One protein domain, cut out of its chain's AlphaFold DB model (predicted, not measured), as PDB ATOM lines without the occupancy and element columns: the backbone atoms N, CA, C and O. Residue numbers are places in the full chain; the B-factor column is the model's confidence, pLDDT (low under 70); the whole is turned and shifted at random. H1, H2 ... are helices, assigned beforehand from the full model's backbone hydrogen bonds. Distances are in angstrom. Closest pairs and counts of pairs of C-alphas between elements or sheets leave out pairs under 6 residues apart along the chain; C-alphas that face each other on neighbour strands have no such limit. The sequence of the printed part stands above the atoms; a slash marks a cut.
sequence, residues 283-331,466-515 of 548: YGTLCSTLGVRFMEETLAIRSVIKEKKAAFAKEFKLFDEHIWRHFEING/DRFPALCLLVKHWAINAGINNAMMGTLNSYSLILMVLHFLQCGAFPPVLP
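This is residues 283 to 331 and 466 to 515 of the 548 residues of an uncharacterized protein of Onchocerca flexuosa (UniProt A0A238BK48). Four helices make an open frame: H2 and H3 are two long sides that meet in a corner at one link, and the crossed pair H4 and H5 makes the base, leaving the middle empty. H3 meets H4 at the far end of the frame, H2 comes close to the end of H5 at the other, and the short helix H1 sits apart from the other helices. The printed part has 99 residues with five named helices in the order H1, H2, H3, H4, H5 and no named strand; the class is all helix. It is only just loose, close to compact, with a radius of gyration of the C-alphas of 15.2 A, and its C-alphas span 41 by 34 by 23 A.

H1, residues 284 to 290, touches no helix. H2, residues 298 to 311, and H3, residues 313 to 330, are close but not clearly touching; their closest C-alphas, those of Lys 309 and Phe 316, are 6.1 A apart. Their lines are only just about perpendicular, at 72 degrees. With its residues 323 to 330 alone, H3 touches H4, residues 467 to 481, of which 469 to 474 alone take part. The closest C-alphas there are those of Phe 327 and Ala 470, 5.3 A apart, and the lines are about perpendicular at 83 degrees. H4 also touches H5, residues 494 to 508, at a steep tilt of 49 degrees, opposite ways; the closest C-alphas are those of Cys 472 and Ile 498, 5.6 A apart. H2 and H5 are close but not clearly touching, with the C-alphas of Thr 298 and Gly 508 closest at 5.9 A, and about perpendicular at 85 degrees. H2 and H4 are apart, and so are H3 and H5. In H1, H2, H3, H4 and H5 every O i to N i+4 pair is within hydrogen-bond range.

H1 begins at C-alpha 284 (-7.336, -90.090, 480.012) and is 10.0 A long from first to last C-alpha. H2 is 20.1 A long. H3, the longest helix with 18 residues, is 25.7 A long and begins at C-alpha 313 (10.899, -66.426, 479.394). H4 is 21.0 A long. H5 is 19.6 A long and ends at C-alpha 508 (-3.374, -80.078, 488.698).

The two C-alphas farthest apart are those of Thr 285 and Met 489, 42.6 A. Residues 332 to 465 are not printed; across this cut, C-alphas 331 and 466 are 11.8 A apart. The link from H2 to H3 is tight, that from H1 to H2 is short, and that from H4 to H5 is long, with 12 residues. Residues 310 to 315, of which 313 to 315 belong to H3, stand free. The mean pLDDT of the printed part is 88.0, and residue 283 and residues 486 to 490 are under 70.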
ATOM      1  N   TYR A 283      -4.914 -88.022 477.216       66.44
ATOM      2  CA  TYR A 283      -4.426 -87.993 478.587       66.44
ATOM      3  C   TYR A 283      -5.286 -88.795 479.571       66.44
ATOM      4  O   TYR A 283      -4.807 -89.101 480.659       66.44
ATOM      5  N   GLY A 284      -6.502 -89.205 479.190       75.50
ATOM      6  CA  GLY A 284      -7.336 -90.090 480.012       75.50
ATOM      7  C   GLY A 284      -6.664 -91.445 480.248       75.50
ATOM      8  O   GLY A 284      -6.638 -91.949 481.373       75.50
ATOM      9  N   THR A 285      -6.010 -91.983 479.214       82.44
ATOM     10  CA  THR A 285      -5.223 -93.222 479.298       82.44
ATOM     11  C   THR A 285      -4.020 -93.081 480.236       82.44
ATOM     12  O   THR A 285      -3.777 -93.972 481.050       82.44
ATOM     13  N   LEU A 286      -3.296 -91.954 480.178       85.38
ATOM     14  CA  LEU A 286      -2.151 -91.698 481.060       85.38
ATOM     15  C   LEU A 286      -2.592 -91.579 482.524       85.38
ATOM     16  O   LEU A 286      -2.038 -92.260 483.381       85.38
ATOM     17  N   CYS A 287      -3.624 -90.780 482.810       87.81
ATOM     18  CA  CYS A 287      -4.141 -90.623 484.170       87.81
ATOM     19  C   CYS A 287      -4.634 -91.954 484.757       87.81
ATOM     20  O   CYS A 287      -4.318 -92.269 485.903       87.81
ATOM     21  N   SER A 288      -5.323 -92.770 483.950       89.44
ATOM     22  CA  SER A 288      -5.762 -94.116 484.350       89.44
ATOM     23  C   SER A 288      -4.581 -95.029 484.674       89.44
ATOM     24  O   SER A 288      -4.596 -95.714 485.692       89.44
ATOM     25  N   THR A 289      -3.536 -94.995 483.843       91.31
ATOM     26  CA  THR A 289      -2.319 -95.795 484.045       91.31
ATOM     27  C   THR A 289      -1.594 -95.399 485.330       91.31
ATOM     28  O   THR A 289      -1.075 -96.260 486.028       91.31
ATOM     29  N   LEU A 290      -1.576 -94.106 485.663       92.31
ATOM     30  CA  LEU A 290      -0.915 -93.578 486.858       92.31
ATOM     31  C   LEU A 290      -1.804 -93.598 488.114       92.31
ATOM     32  O   LEU A 290      -1.330 -93.234 489.189       92.31
ATOM     33  N   GLY A 291      -3.078 -93.989 488.009       93.62
ATOM     34  CA  GLY A 291      -4.022 -93.991 489.131       93.62
ATOM     35  C   GLY A 291      -4.411 -92.598 489.639       93.62
ATOM     36  O   GLY A 291      -4.748 -92.447 490.817       93.62
ATOM     37  N   VAL A 292      -4.339 -91.578 488.781       93.06
ATOM     38  CA  VAL A 292      -4.636 -90.173 489.110       93.06
ATOM     39  C   VAL A 292      -5.852 -89.667 488.335       93.06
ATOM     40  O   VAL A 292      -6.337 -90.312 487.404       93.06
ATOM     41  N   ARG A 293      -6.374 -88.500 488.724       89.25
ATOM     42  CA  ARG A 293      -7.519 -87.870 488.055       89.25
ATOM     43  C   ARG A 293      -7.075 -86.643 487.280       89.25
ATOM     44  O   ARG A 293      -6.250 -85.870 487.744       89.25
ATOM     45  N   PHE A 294      -7.674 -86.453 486.114       83.31
ATOM     46  CA  PHE A 294      -7.513 -85.233 485.343       83.31
ATOM     47  C   PHE A 294      -8.523 -84.174 485.809       83.31
ATOM     48  O   PHE A 294      -9.713 -84.473 485.881       83.31
ATOM     49  N   MET A 295      -8.055 -82.959 486.108       84.88
ATOM     50  CA  MET A 295      -8.910 -81.810 486.427       84.88
ATOM     51  C   MET A 295      -8.966 -80.847 485.244       84.88
ATOM     52  O   MET A 295      -8.027 -80.082 485.008       84.88
ATOM     53  N   GLU A 296     -10.059 -80.879 484.486       81.38
ATOM     54  CA  GLU A 296     -10.213 -80.091 483.260       81.38
ATOM     55  C   GLU A 296     -10.170 -78.577 483.522       81.38
ATOM     56  O   GLU A 296      -9.613 -77.818 482.727       81.38
ATOM     57  N   GLU A 297     -10.633 -78.139 484.694       82.19
ATOM     58  CA  GLU A 297     -10.641 -76.739 485.129       82.19
ATOM     59  C   GLU A 297      -9.227 -76.136 485.181       82.19
ATOM     60  O   GLU A 297      -9.039 -74.923 485.052       82.19
ATOM     61  N   THR A 298      -8.204 -76.981 485.326       83.88
ATOM     62  CA  THR A 298      -6.802 -76.553 485.405       83.88
ATOM     63  C   THR A 298      -6.206 -76.218 484.035       83.88
ATOM     64  O   THR A 298      -5.196 -75.510 483.958       83.88
ATOM     65  N   LEU A 299      -6.849 -76.623 482.928       83.06
ATOM     66  CA  LEU A 299      -6.389 -76.324 481.565       83.06
ATOM     67  C   LEU A 299      -6.376 -74.825 481.257       83.06
ATOM     68  O   LEU A 299      -5.473 -74.348 480.561       83.06
ATOM     69  N   ALA A 300      -7.351 -74.078 481.781       85.88
ATOM     70  CA  ALA A 300      -7.415 -72.632 481.604       85.88
ATOM     71  C   ALA A 300      -6.197 -71.956 482.252       85.88
ATOM     72  O   ALA A 300      -5.488 -71.184 481.607       85.88
ATOM     73  N   ILE A 301      -5.889 -72.335 483.497       85.75
ATOM     74  CA  ILE A 301      -4.723 -71.836 484.239       85.75
ATOM     75  C   ILE A 301      -3.431 -72.210 483.507       85.75
ATOM     76  O   ILE A 301      -2.563 -71.361 483.302       85.75
ATOM     77  N   ARG A 302      -3.312 -73.459 483.042       85.50
ATOM     78  CA  ARG A 302      -2.154 -73.924 482.271       85.50
ATOM     79  C   ARG A 302      -1.932 -73.105 481.002       85.50
ATOM     80  O   ARG A 302      -0.789 -72.784 480.684       85.50
ATOM     81  N   SER A 303      -3.000 -72.788 480.275       87.88
ATOM     82  CA  SER A 303      -2.920 -72.008 479.035       87.88
ATOM     83  C   SER A 303      -2.388 -70.603 479.309       87.88
ATOM     84  O   SER A 303      -1.448 -70.171 478.643       87.88
ATOM     85  N   VAL A 304      -2.888 -69.954 480.368       91.69
ATOM     86  CA  VAL A 304      -2.379 -68.656 480.837       91.69
ATOM     87  C   VAL A 304      -0.906 -68.751 481.239       91.69
ATOM     88  O   VAL A 304      -0.100 -67.926 480.813       91.69
ATOM     89  N   ILE A 305      -0.512 -69.768 482.013       89.81
ATOM     90  CA  ILE A 305       0.891 -69.961 482.415       89.81
ATOM     91  C   ILE A 305       1.787 -70.156 481.188       89.81
ATOM     92  O   ILE A 305       2.872 -69.585 481.137       89.81
ATOM     93  N   LYS A 306       1.348 -70.925 480.184       91.44
ATOM     94  CA  LYS A 306       2.116 -71.163 478.954       91.44
ATOM     95  C   LYS A 306       2.334 -69.872 478.164       91.44
ATOM     96  O   LYS A 306       3.453 -69.619 477.725       91.44
ATOM     97  N   GLU A 307       1.294 -69.055 478.021       95.19
ATOM     98  CA  GLU A 307       1.383 -67.740 477.378       95.19
ATOM     99  C   GLU A 307       2.347 -66.818 478.138       95.19
ATOM    100  O   GLU A 307       3.273 -66.261 477.549       95.19
ATOM    101  N   LYS A 308       2.201 -66.716 479.467       94.06
ATOM    102  CA  LYS A 308       3.090 -65.894 480.300       94.06
ATOM    103  C   LYS A 308       4.530 -66.394 480.280       94.06
ATOM    104  O   LYS A 308       5.440 -65.576 480.216       94.06
ATOM    105  N   LYS A 309       4.756 -67.710 480.265       93.69
ATOM    106  CA  LYS A 309       6.100 -68.289 480.156       93.69
ATOM    107  C   LYS A 309       6.758 -67.970 478.813       93.69
ATOM    108  O   LYS A 309       7.962 -67.750 478.781       93.69
ATOM    109  N   ALA A 310       5.986 -67.908 477.726       95.00
ATOM    110  CA  ALA A 310       6.498 -67.481 476.426       95.00
ATOM    111  C   ALA A 310       6.832 -65.979 476.404       95.00
ATOM    112  O   ALA A 310       7.882 -65.597 475.897       95.00
ATOM    113  N   ALA A 311       5.973 -65.140 476.990       97.06
ATOM    114  CA  ALA A 311       6.166 -63.690 477.030       97.06
ATOM    115  C   ALA A 311       7.304 -63.241 477.969       97.06
ATOM    116  O   ALA A 311       8.004 -62.282 477.664       97.06
ATOM    117  N   PHE A 312       7.505 -63.941 479.089       96.56
ATOM    118  CA  PHE A 312       8.446 -63.580 480.160       96.56
ATOM    119  C   PHE A 312       9.476 -64.695 480.405       96.56
ATOM    120  O   PHE A 312       9.716 -65.128 481.533       96.56
ATOM    121  N   ALA A 313      10.053 -65.233 479.328       96.06
ATOM    122  CA  ALA A 313      10.899 -66.426 479.394       96.06
ATOM    123  C   ALA A 313      12.110 -66.263 480.331       96.06
ATOM    124  O   ALA A 313      12.484 -67.206 481.032       96.06
ATOM    125  N   LYS A 314      12.709 -65.064 480.375       96.50
ATOM    126  CA  LYS A 314      13.861 -64.771 481.237       96.50
ATOM    127  C   LYS A 314      13.463 -64.769 482.712       96.50
ATOM    128  O   LYS A 314      14.164 -65.348 483.534       96.50
ATOM    129  N   GLU A 315      12.340 -64.147 483.045       96.31
ATOM    130  CA  GLU A 315      11.813 -64.047 484.403       96.31
ATOM    131  C   GLU A 315      11.399 -65.419 484.934       96.31
ATOM    132  O   GLU A 315      11.725 -65.752 486.070       96.31
ATOM    133  N   PHE A 316      10.745 -66.241 484.107       94.06
ATOM    134  CA  PHE A 316      10.414 -67.618 484.477       94.06
ATOM    135  C   PHE A 316      11.665 -68.470 484.697       94.06
ATOM    136  O   PHE A 316      11.708 -69.227 485.660       94.06
ATOM    137  N   LYS A 317      12.702 -68.316 483.863       94.00
ATOM    138  CA  LYS A 317      13.976 -69.016 484.073       94.00
ATOM    139  C   LYS A 317      14.629 -68.619 485.402       94.00
ATOM    140  O   LYS A 317      15.031 -69.491 486.161       94.00
ATOM    141  N   LEU A 318      14.684 -67.321 485.703       95.94
ATOM    142  CA  LEU A 318      15.209 -66.827 486.982       95.94
ATOM    143  C   LEU A 318      14.372 -67.314 488.171       95.94
ATOM    144  O   LEU A 318      14.916 -67.627 489.225       95.94
ATOM    145  N   PHE A 319      13.050 -67.390 488.014       92.56
ATOM    146  CA  PHE A 319      12.170 -67.925 489.044       92.56
ATOM    147  C   PHE A 319      12.441 -69.411 489.305       92.56
ATOM    148  O   PHE A 319      12.598 -69.788 490.464       92.56
ATOM    149  N   ASP A 320      12.585 -70.223 488.254       91.88
ATOM    150  CA  ASP A 320      12.956 -71.638 488.370       91.88
ATOM    151  C   ASP A 320      14.315 -71.788 489.094       91.88
ATOM    152  O   ASP A 320      14.431 -72.561 490.047       91.88
ATOM    153  N   GLU A 321      15.325 -70.989 488.725       94.50
ATOM    154  CA  GLU A 321      16.640 -70.959 489.392       94.50
ATOM    155  C   GLU A 321      16.540 -70.567 490.877       94.50
ATOM    156  O   GLU A 321      17.212 -71.154 491.728       94.50
ATOM    157  N   HIS A 322      15.678 -69.607 491.224       94.62
ATOM    158  CA  HIS A 322      15.449 -69.214 492.615       94.62
ATOM    159  C   HIS A 322      14.781 -70.316 493.442       94.62
ATOM    160  O   HIS A 322      15.115 -70.457 494.618       94.62
ATOM    161  N   ILE A 323      13.861 -71.093 492.858       91.44
ATOM    162  CA  ILE A 323      13.223 -72.225 493.546       91.44
ATOM    163  C   ILE A 323      14.268 -73.292 493.877       91.44
ATOM    164  O   ILE A 323      14.339 -73.734 495.024       91.44
ATOM    165  N   TRP A 324      15.113 -73.663 492.914       95.56
ATOM    166  CA  TRP A 324      16.159 -74.663 493.139       95.56
ATOM    167  C   TRP A 324      17.202 -74.195 494.142       95.56
ATOM    168  O   TRP A 324      17.473 -74.898 495.110       95.56
ATOM    169  N   ARG A 325      17.687 -72.956 494.011       93.50
ATOM    170  CA  ARG A 325      18.607 -72.368 494.992       93.50
ATOM    171  C   ARG A 325      17.993 -72.324 496.392       93.50
ATOM    172  O   ARG A 325      18.681 -72.537 497.387       93.50
ATOM    173  N   HIS A 326      16.697 -72.029 496.492       89.06
ATOM    174  CA  HIS A 326      15.986 -72.067 497.762       89.06
ATOM    175  C   HIS A 326      15.959 -73.481 498.350       89.06
ATOM    176  O   HIS A 326      16.208 -73.633 499.545       89.06
ATOM    177  N   PHE A 327      15.702 -74.497 497.526       90.25
ATOM    178  CA  PHE A 327      15.724 -75.894 497.943       90.25
ATOM    179  C   PHE A 327      17.113 -76.346 498.407       90.25
ATOM    180  O   PHE A 327      17.235 -76.855 499.515       90.25
ATOM    181  N   GLU A 328      18.162 -76.065 497.637       89.62
ATOM    182  CA  GLU A 328      19.548 -76.432 497.963       89.62
ATOM    183  C   GLU A 328      20.045 -75.807 499.273       89.62
ATOM    184  O   GLU A 328      20.744 -76.452 500.047       89.62
ATOM    185  N   ILE A 329      19.683 -74.546 499.536       86.56
ATOM    186  CA  ILE A 329      20.133 -73.826 500.738       86.56
ATOM    187  C   ILE A 329      19.328 -74.229 501.975       86.56
ATOM    188  O   ILE A 329      19.853 -74.187 503.085       86.56
ATOM    189  N   ASN A 330      18.038 -74.538 501.809       86.75
ATOM    190  CA  ASN A 330      17.124 -74.681 502.942       86.75
ATOM    191  C   ASN A 330      16.653 -76.120 503.192       86.75
ATOM    192  O   ASN A 330      15.991 -76.363 504.204       86.75
ATOM    193  N   GLY A 331      16.937 -77.059 502.293       82.19
ATOM    194  CA  GLY A 331      16.633 -78.473 502.472       82.19
ATOM    195  C   GLY A 331      17.444 -79.093 503.607       82.19
ATOM    196  O   GLY A 331      18.496 -78.588 503.996       82.19
ATOM    197  N   ASP A 466      12.264 -84.828 491.841       93.50
ATOM    198  CA  ASP A 466      12.913 -83.812 492.687       93.50
ATOM    199  C   ASP A 466      12.121 -82.497 492.788       93.50
ATOM    200  O   ASP A 466      12.297 -81.716 493.728       93.50
ATOM    201  N   ARG A 467      11.201 -82.230 491.849       96.56
ATOM    202  CA  ARG A 467      10.336 -81.042 491.918       96.56
ATOM    203  C   ARG A 467       9.368 -81.117 493.092       96.56
ATOM    204  O   ARG A 467       8.933 -80.071 493.569       96.56
ATOM    205  N   PHE A 468       9.012 -82.315 493.557       97.62
ATOM    206  CA  PHE A 468       8.107 -82.483 494.691       97.62
ATOM    207  C   PHE A 468       8.673 -81.901 495.993       97.62
ATOM    208  O   PHE A 468       8.061 -80.961 496.512       97.62
ATOM    209  N   PRO A 469       9.832 -82.354 496.510       94.50
ATOM    210  CA  PRO A 469      10.389 -81.803 497.741       94.50
ATOM    211  C   PRO A 469      10.752 -80.314 497.605       94.50
ATOM    212  O   PRO A 469      10.503 -79.546 498.540       94.50
ATOM    213  N   ALA A 470      11.220 -79.871 496.430       93.88
ATOM    214  CA  ALA A 470      11.487 -78.457 496.160       93.88
ATOM    215  C   ALA A 470      10.225 -77.582 496.284       93.88
ATOM    216  O   ALA A 470      10.236 -76.548 496.962       93.88
ATOM    217  N   LEU A 471       9.107 -78.011 495.688       97.00
ATOM    218  CA  LEU A 471       7.827 -77.306 495.796       97.00
ATOM    219  C   LEU A 471       7.237 -77.382 497.205       97.00
ATOM    220  O   LEU A 471       6.693 -76.385 497.682       97.00
ATOM    221  N   CYS A 472       7.359 -78.519 497.895       95.69
ATOM    222  CA  CYS A 472       6.922 -78.650 499.282       95.69
ATOM    223  C   CYS A 472       7.613 -77.630 500.185       95.69
ATOM    224  O   CYS A 472       6.938 -76.953 500.964       95.69
ATOM    225  N   LEU A 473       8.933 -77.471 500.055       89.31
ATOM    226  CA  LEU A 473       9.687 -76.516 500.860       89.31
ATOM    227  C   LEU A 473       9.304 -75.065 500.537       89.31
ATOM    228  O   LEU A 473       9.039 -74.280 501.450       89.31
ATOM    229  N   LEU A 474       9.185 -74.731 499.248       91.19
ATOM    230  CA  LEU A 474       8.750 -73.409 498.796       91.19
ATOM    231  C   LEU A 474       7.367 -73.043 499.356       91.19
ATOM    232  O   LEU A 474       7.191 -71.968 499.934       91.19
ATOM    233  N   VAL A 475       6.384 -73.939 499.211       92.06
ATOM    234  CA  VAL A 475       5.007 -73.720 499.683       92.06
ATOM    235  C   VAL A 475       4.957 -73.653 501.208       92.06
ATOM    236  O   VAL A 475       4.261 -72.796 501.754       92.06
ATOM    237  N   LYS A 476       5.725 -74.492 501.913       86.69
ATOM    238  CA  LYS A 476       5.835 -74.452 503.378       86.69
ATOM    239  C   LYS A 476       6.341 -73.090 503.856       86.69
ATOM    240  O   LYS A 476       5.722 -72.495 504.737       86.69
ATOM    241  N   HIS A 477       7.420 -72.571 503.268       85.00
ATOM    242  CA  HIS A 477       7.974 -71.266 503.639       85.00
ATOM    243  C   HIS A 477       7.070 -70.098 503.247       85.00
ATOM    244  O   HIS A 477       6.896 -69.170 504.037       85.00
ATOM    245  N   TRP A 478       6.427 -70.157 502.079       90.06
ATOM    246  CA  TRP A 478       5.390 -69.192 501.714       90.06
ATOM    247  C   TRP A 478       4.260 -69.164 502.752       90.06
ATOM    248  O   TRP A 478       3.888 -68.090 503.223       90.06
ATOM    249  N   ALA A 479       3.759 -70.331 503.167       81.75
ATOM    250  CA  ALA A 479       2.675 -70.444 504.137       81.75
ATOM    251  C   ALA A 479       3.078 -69.946 505.537       81.75
ATOM    252  O   ALA A 479       2.268 -69.316 506.220       81.75
ATOM    253  N   ILE A 480       4.329 -70.176 505.957       78.69
ATOM    254  CA  ILE A 480       4.887 -69.610 507.197       78.69
ATOM    255  C   ILE A 480       4.906 -68.081 507.119       78.69
ATOM    256  O   ILE A 480       4.360 -67.419 507.999       78.69
ATOM    257  N   ASN A 481       5.450 -67.519 506.037       77.75
ATOM    258  CA  ASN A 481       5.545 -66.068 505.847       77.75
ATOM    259  C   ASN A 481       4.173 -65.393 505.711       77.75
ATOM    260  O   ASN A 481       4.001 -64.242 506.108       77.75
ATOM    261  N   ALA A 482       3.183 -66.111 505.178       80.06
ATOM    262  CA  ALA A 482       1.795 -65.667 505.112       80.06
ATOM    263  C   ALA A 482       1.028 -65.852 506.440       80.06
ATOM    264  O   ALA A 482      -0.112 -65.404 506.547       80.06
ATOM    265  N   GLY A 483       1.625 -66.494 507.451       78.38
ATOM    266  CA  GLY A 483       1.001 -66.735 508.755       78.38
ATOM    267  C   GLY A 483      -0.089 -67.814 508.750       78.38
ATOM    268  O   GLY A 483      -0.951 -67.815 509.627       78.38
ATOM    269  N   ILE A 484      -0.070 -68.730 507.776       82.31
ATOM    270  CA  ILE A 484      -1.103 -69.763 507.564       82.31
ATOM    271  C   ILE A 484      -0.593 -71.203 507.757       82.31
ATOM    272  O   ILE A 484      -1.290 -72.148 507.389       82.31
ATOM    273  N   ASN A 485       0.594 -71.376 508.347       74.56
ATOM    274  CA  ASN A 485       1.170 -72.677 508.714       74.56
ATOM    275  C   ASN A 485       1.337 -72.812 510.240       74.56
ATOM    276  O   ASN A 485       2.450 -72.778 510.761       74.56
ATOM    277  N   ASN A 486       0.223 -72.875 510.972       66.00
ATOM    278  CA  ASN A 486       0.198 -73.073 512.417       66.00
ATOM    279  C   ASN A 486      -1.128 -73.722 512.860       66.00
ATOM    280  O   ASN A 486      -2.104 -73.045 513.200       66.00
ATOM    281  N   ALA A 487      -1.148 -75.054 512.922       62.88
ATOM    282  CA  ALA A 487      -2.334 -75.796 513.350       62.88
ATOM    283  C   ALA A 487      -2.773 -75.493 514.788       62.88
ATOM    284  O   ALA A 487      -3.971 -75.507 515.067       62.88
ATOM    285  N   MET A 488      -1.848 -75.134 515.686       58.34
ATOM    286  CA  MET A 488      -2.212 -74.698 517.041       58.34
ATOM    287  C   MET A 488      -2.980 -73.372 517.048       58.34
ATOM    288  O   MET A 488      -3.668 -73.079 518.017       58.34
ATOM    289  N   MET A 489      -2.898 -72.585 515.973       59.06
ATOM    290  CA  MET A 489      -3.652 -71.342 515.780       59.06
ATOM    291  C   MET A 489      -4.875 -71.516 514.866       59.06
ATOM    292  O   MET A 489      -5.560 -70.535 514.575       59.06
ATOM    293  N   GLY A 490      -5.184 -72.751 514.452       62.84
ATOM    294  CA  GLY A 490      -6.323 -73.076 513.588       62.84
ATOM    295  C   GLY A 490      -6.063 -72.905 512.088       62.84
ATOM    296  O   GLY A 490      -7.018 -72.876 511.320       62.84
ATOM    297  N   THR A 491      -4.804 -72.777 511.659       73.25
ATOM    298  CA  THR A 491      -4.432 -72.756 510.231       73.25
ATOM    299  C   THR A 491      -3.869 -74.114 509.787       73.25
ATOM    300  O   THR A 491      -3.977 -75.102 510.516       73.25
ATOM    301  N   LEU A 492      -3.333 -74.222 508.566       75.38
ATOM    302  CA  LEU A 492      -2.865 -75.503 508.027       75.38
ATOM    303  C   LEU A 492      -1.631 -76.004 508.794       75.38
ATOM    304  O   LEU A 492      -0.841 -75.210 509.302       75.38
ATOM    305  N   ASN A 493      -1.454 -77.326 508.873       84.31
ATOM    306  CA  ASN A 493      -0.171 -77.913 509.264       84.31
ATOM    307  C   ASN A 493       0.680 -78.225 508.022       84.31
ATOM    308  O   ASN A 493       0.184 -78.283 506.893       84.31
ATOM    309  N   SER A 494       1.968 -78.478 508.249       84.69
ATOM    310  CA  SER A 494       2.916 -78.781 507.171       84.69
ATOM    311  C   SER A 494       2.554 -80.056 506.399       84.69
ATOM    312  O   SER A 494       2.746 -80.098 505.187       84.69
ATOM    313  N   TYR A 495       1.976 -81.068 507.054       90.75
ATOM    314  CA  TYR A 495       1.539 -82.296 506.384       90.75
ATOM    315  C   TYR A 495       0.398 -82.026 505.388       90.75
ATOM    316  O   TYR A 495       0.463 -82.467 504.246       90.75
ATOM    317  N   SER A 496      -0.598 -81.220 505.766       90.69
ATOM    318  CA  SER A 496      -1.684 -80.789 504.883       90.69
ATOM    319  C   SER A 496      -1.162 -80.038 503.658       90.69
ATOM    320  O   SER A 496      -1.612 -80.311 502.549       90.69
ATOM    321  N   LEU A 497      -0.185 -79.141 503.832       89.56
ATOM    322  CA  LEU A 497       0.443 -78.433 502.711       89.56
ATOM    323  C   LEU A 497       1.172 -79.393 501.761       89.56
ATOM    324  O   LEU A 497       1.011 -79.282 500.549       89.56
ATOM    325  N   ILE A 498       1.921 -80.365 502.294       94.12
ATOM    326  CA  ILE A 498       2.600 -81.391 501.487       94.12
ATOM    327  C   ILE A 498       1.583 -82.211 500.682       94.12
ATOM    328  O   ILE A 498       1.778 -82.413 499.486       94.12
ATOM    329  N   LEU A 499       0.468 -82.622 501.295       95.94
ATOM    330  CA  LEU A 499      -0.598 -83.341 500.588       95.94
ATOM    331  C   LEU A 499      -1.253 -82.495 499.488       95.94
ATOM    332  O   LEU A 499      -1.582 -83.024 498.431       95.94
ATOM    333  N   MET A 500      -1.417 -81.186 499.698       95.75
ATOM    334  CA  MET A 500      -1.921 -80.279 498.660       95.75
ATOM    335  C   MET A 500      -0.945 -80.156 497.483       95.75
ATOM    336  O   MET A 500      -1.384 -80.152 496.335       95.75
ATOM    337  N   VAL A 501       0.366 -80.095 497.746       96.81
ATOM    338  CA  VAL A 501       1.395 -80.101 496.692       96.81
ATOM    339  C   VAL A 501       1.394 -81.432 495.941       96.81
ATOM    340  O   VAL A 501       1.385 -81.432 494.712       96.81
ATOM    341  N   LEU A 502       1.328 -82.560 496.656       96.88
ATOM    342  CA  LEU A 502       1.223 -83.893 496.056       96.88
ATOM    343  C   LEU A 502      -0.006 -83.984 495.144       96.88
ATOM    344  O   LEU A 502       0.107 -84.367 493.982       96.88
ATOM    345  N   HIS A 503      -1.166 -83.556 495.642       95.88
ATOM    346  CA  HIS A 503      -2.403 -83.534 494.869       95.88
ATOM    347  C   HIS A 503      -2.296 -82.634 493.632       95.88
ATOM    348  O   HIS A 503      -2.730 -83.020 492.547       95.88
ATOM    349  N   PHE A 504      -1.677 -81.455 493.760       94.75
ATOM    350  CA  PHE A 504      -1.416 -80.579 492.621       94.75
ATOM    351  C   PHE A 504      -0.537 -81.270 491.570       94.75
ATOM    352  O   PHE A 504      -0.863 -81.220 490.391       94.75
ATOM    353  N   LEU A 505       0.526 -81.970 491.966       95.06
ATOM    354  CA  LEU A 505       1.398 -82.683 491.028       95.06
ATOM    355  C   LEU A 505       0.747 -83.926 490.400       95.06
ATOM    356  O   LEU A 505       1.133 -84.307 489.295       95.06
ATOM    357  N   GLN A 506      -0.241 -84.530 491.062       93.75
ATOM    358  CA  GLN A 506      -1.019 -85.655 490.531       93.75
ATOM    359  C   GLN A 506      -2.132 -85.213 489.573       93.75
ATOM    360  O   GLN A 506      -2.355 -85.854 488.549       93.75
ATOM    361  N   CYS A 507      -2.850 -84.140 489.916       90.75
ATOM    362  CA  CYS A 507      -4.135 -83.815 489.291       90.75
ATOM    363  C   CYS A 507      -4.190 -82.419 488.657       90.75
ATOM    364  O   CYS A 507      -4.995 -82.193 487.755       90.75
ATOM    365  N   GLY A 508      -3.367 -81.478 489.134       88.25
ATOM    366  CA  GLY A 508      -3.374 -80.078 488.698       88.25
ATOM    367  C   GLY A 508      -2.259 -79.691 487.725       88.25
ATOM    368  O   GLY A 508      -2.414 -78.748 486.949       88.25
ATOM    369  N   ALA A 509      -1.141 -80.413 487.744       88.12
ATOM    370  CA  ALA A 509      -0.059 -80.284 486.783       88.12
ATOM    371  C   ALA A 509      -0.328 -81.169 485.563       88.12
ATOM    372  O   ALA A 509      -0.868 -82.268 485.680       88.12
ATOM    373  N   PHE A 510       0.060 -80.685 484.380       83.38
ATOM    374  CA  PHE A 510      -0.171 -81.432 483.153       83.38
ATOM    375  C   PHE A 510       1.006 -81.393 482.164       83.38
ATOM    376  O   PHE A 510       1.372 -80.299 481.696       83.38
ATOM    377  N   PRO A 511       1.513 -82.568 481.733       87.56
ATOM    378  CA  PRO A 511       1.107 -83.922 482.172       87.56
ATOM    379  C   PRO A 511       1.308 -84.139 483.691       87.56
ATOM    380  O   PRO A 511       2.074 -83.371 484.283       87.56
ATOM    381  N   PRO A 512       0.602 -85.104 484.329       90.81
ATOM    382  CA  PRO A 512       0.817 -85.423 485.738       90.81
ATOM    383  C   PRO A 512       2.298 -85.655 486.020       90.81
ATOM    384  O   PRO A 512       2.982 -86.332 485.253       90.81
ATOM    385  N   VAL A 513       2.790 -85.059 487.101       93.62
ATOM    386  CA  VAL A 513       4.195 -85.153 487.514       93.62
ATOM    387  C   VAL A 513       4.402 -86.344 488.439       93.62
ATOM    388  O   VAL A 513       5.418 -87.021 488.347       93.62
ATOM    389  N   LEU A 514       3.432 -86.607 489.317       95.50
ATOM    390  CA  LEU A 514       3.477 -87.734 490.242       95.50
ATOM    391  C   LEU A 514       2.334 -88.716 489.956       95.50
ATOM    392  O   LEU A 514       1.215 -88.284 489.667       95.50
ATOM    393  N   PRO A 515       2.581 -90.030 490.072       95.69
ATOM    394  CA  PRO A 515       1.534 -91.042 490.039       95.69
ATOM    395  C   PRO A 515       0.803 -91.130 491.382       95.69
ATOM    396  O   PRO A 515       1.152 -90.457 492.347       95.69
TER     397      PRO A 515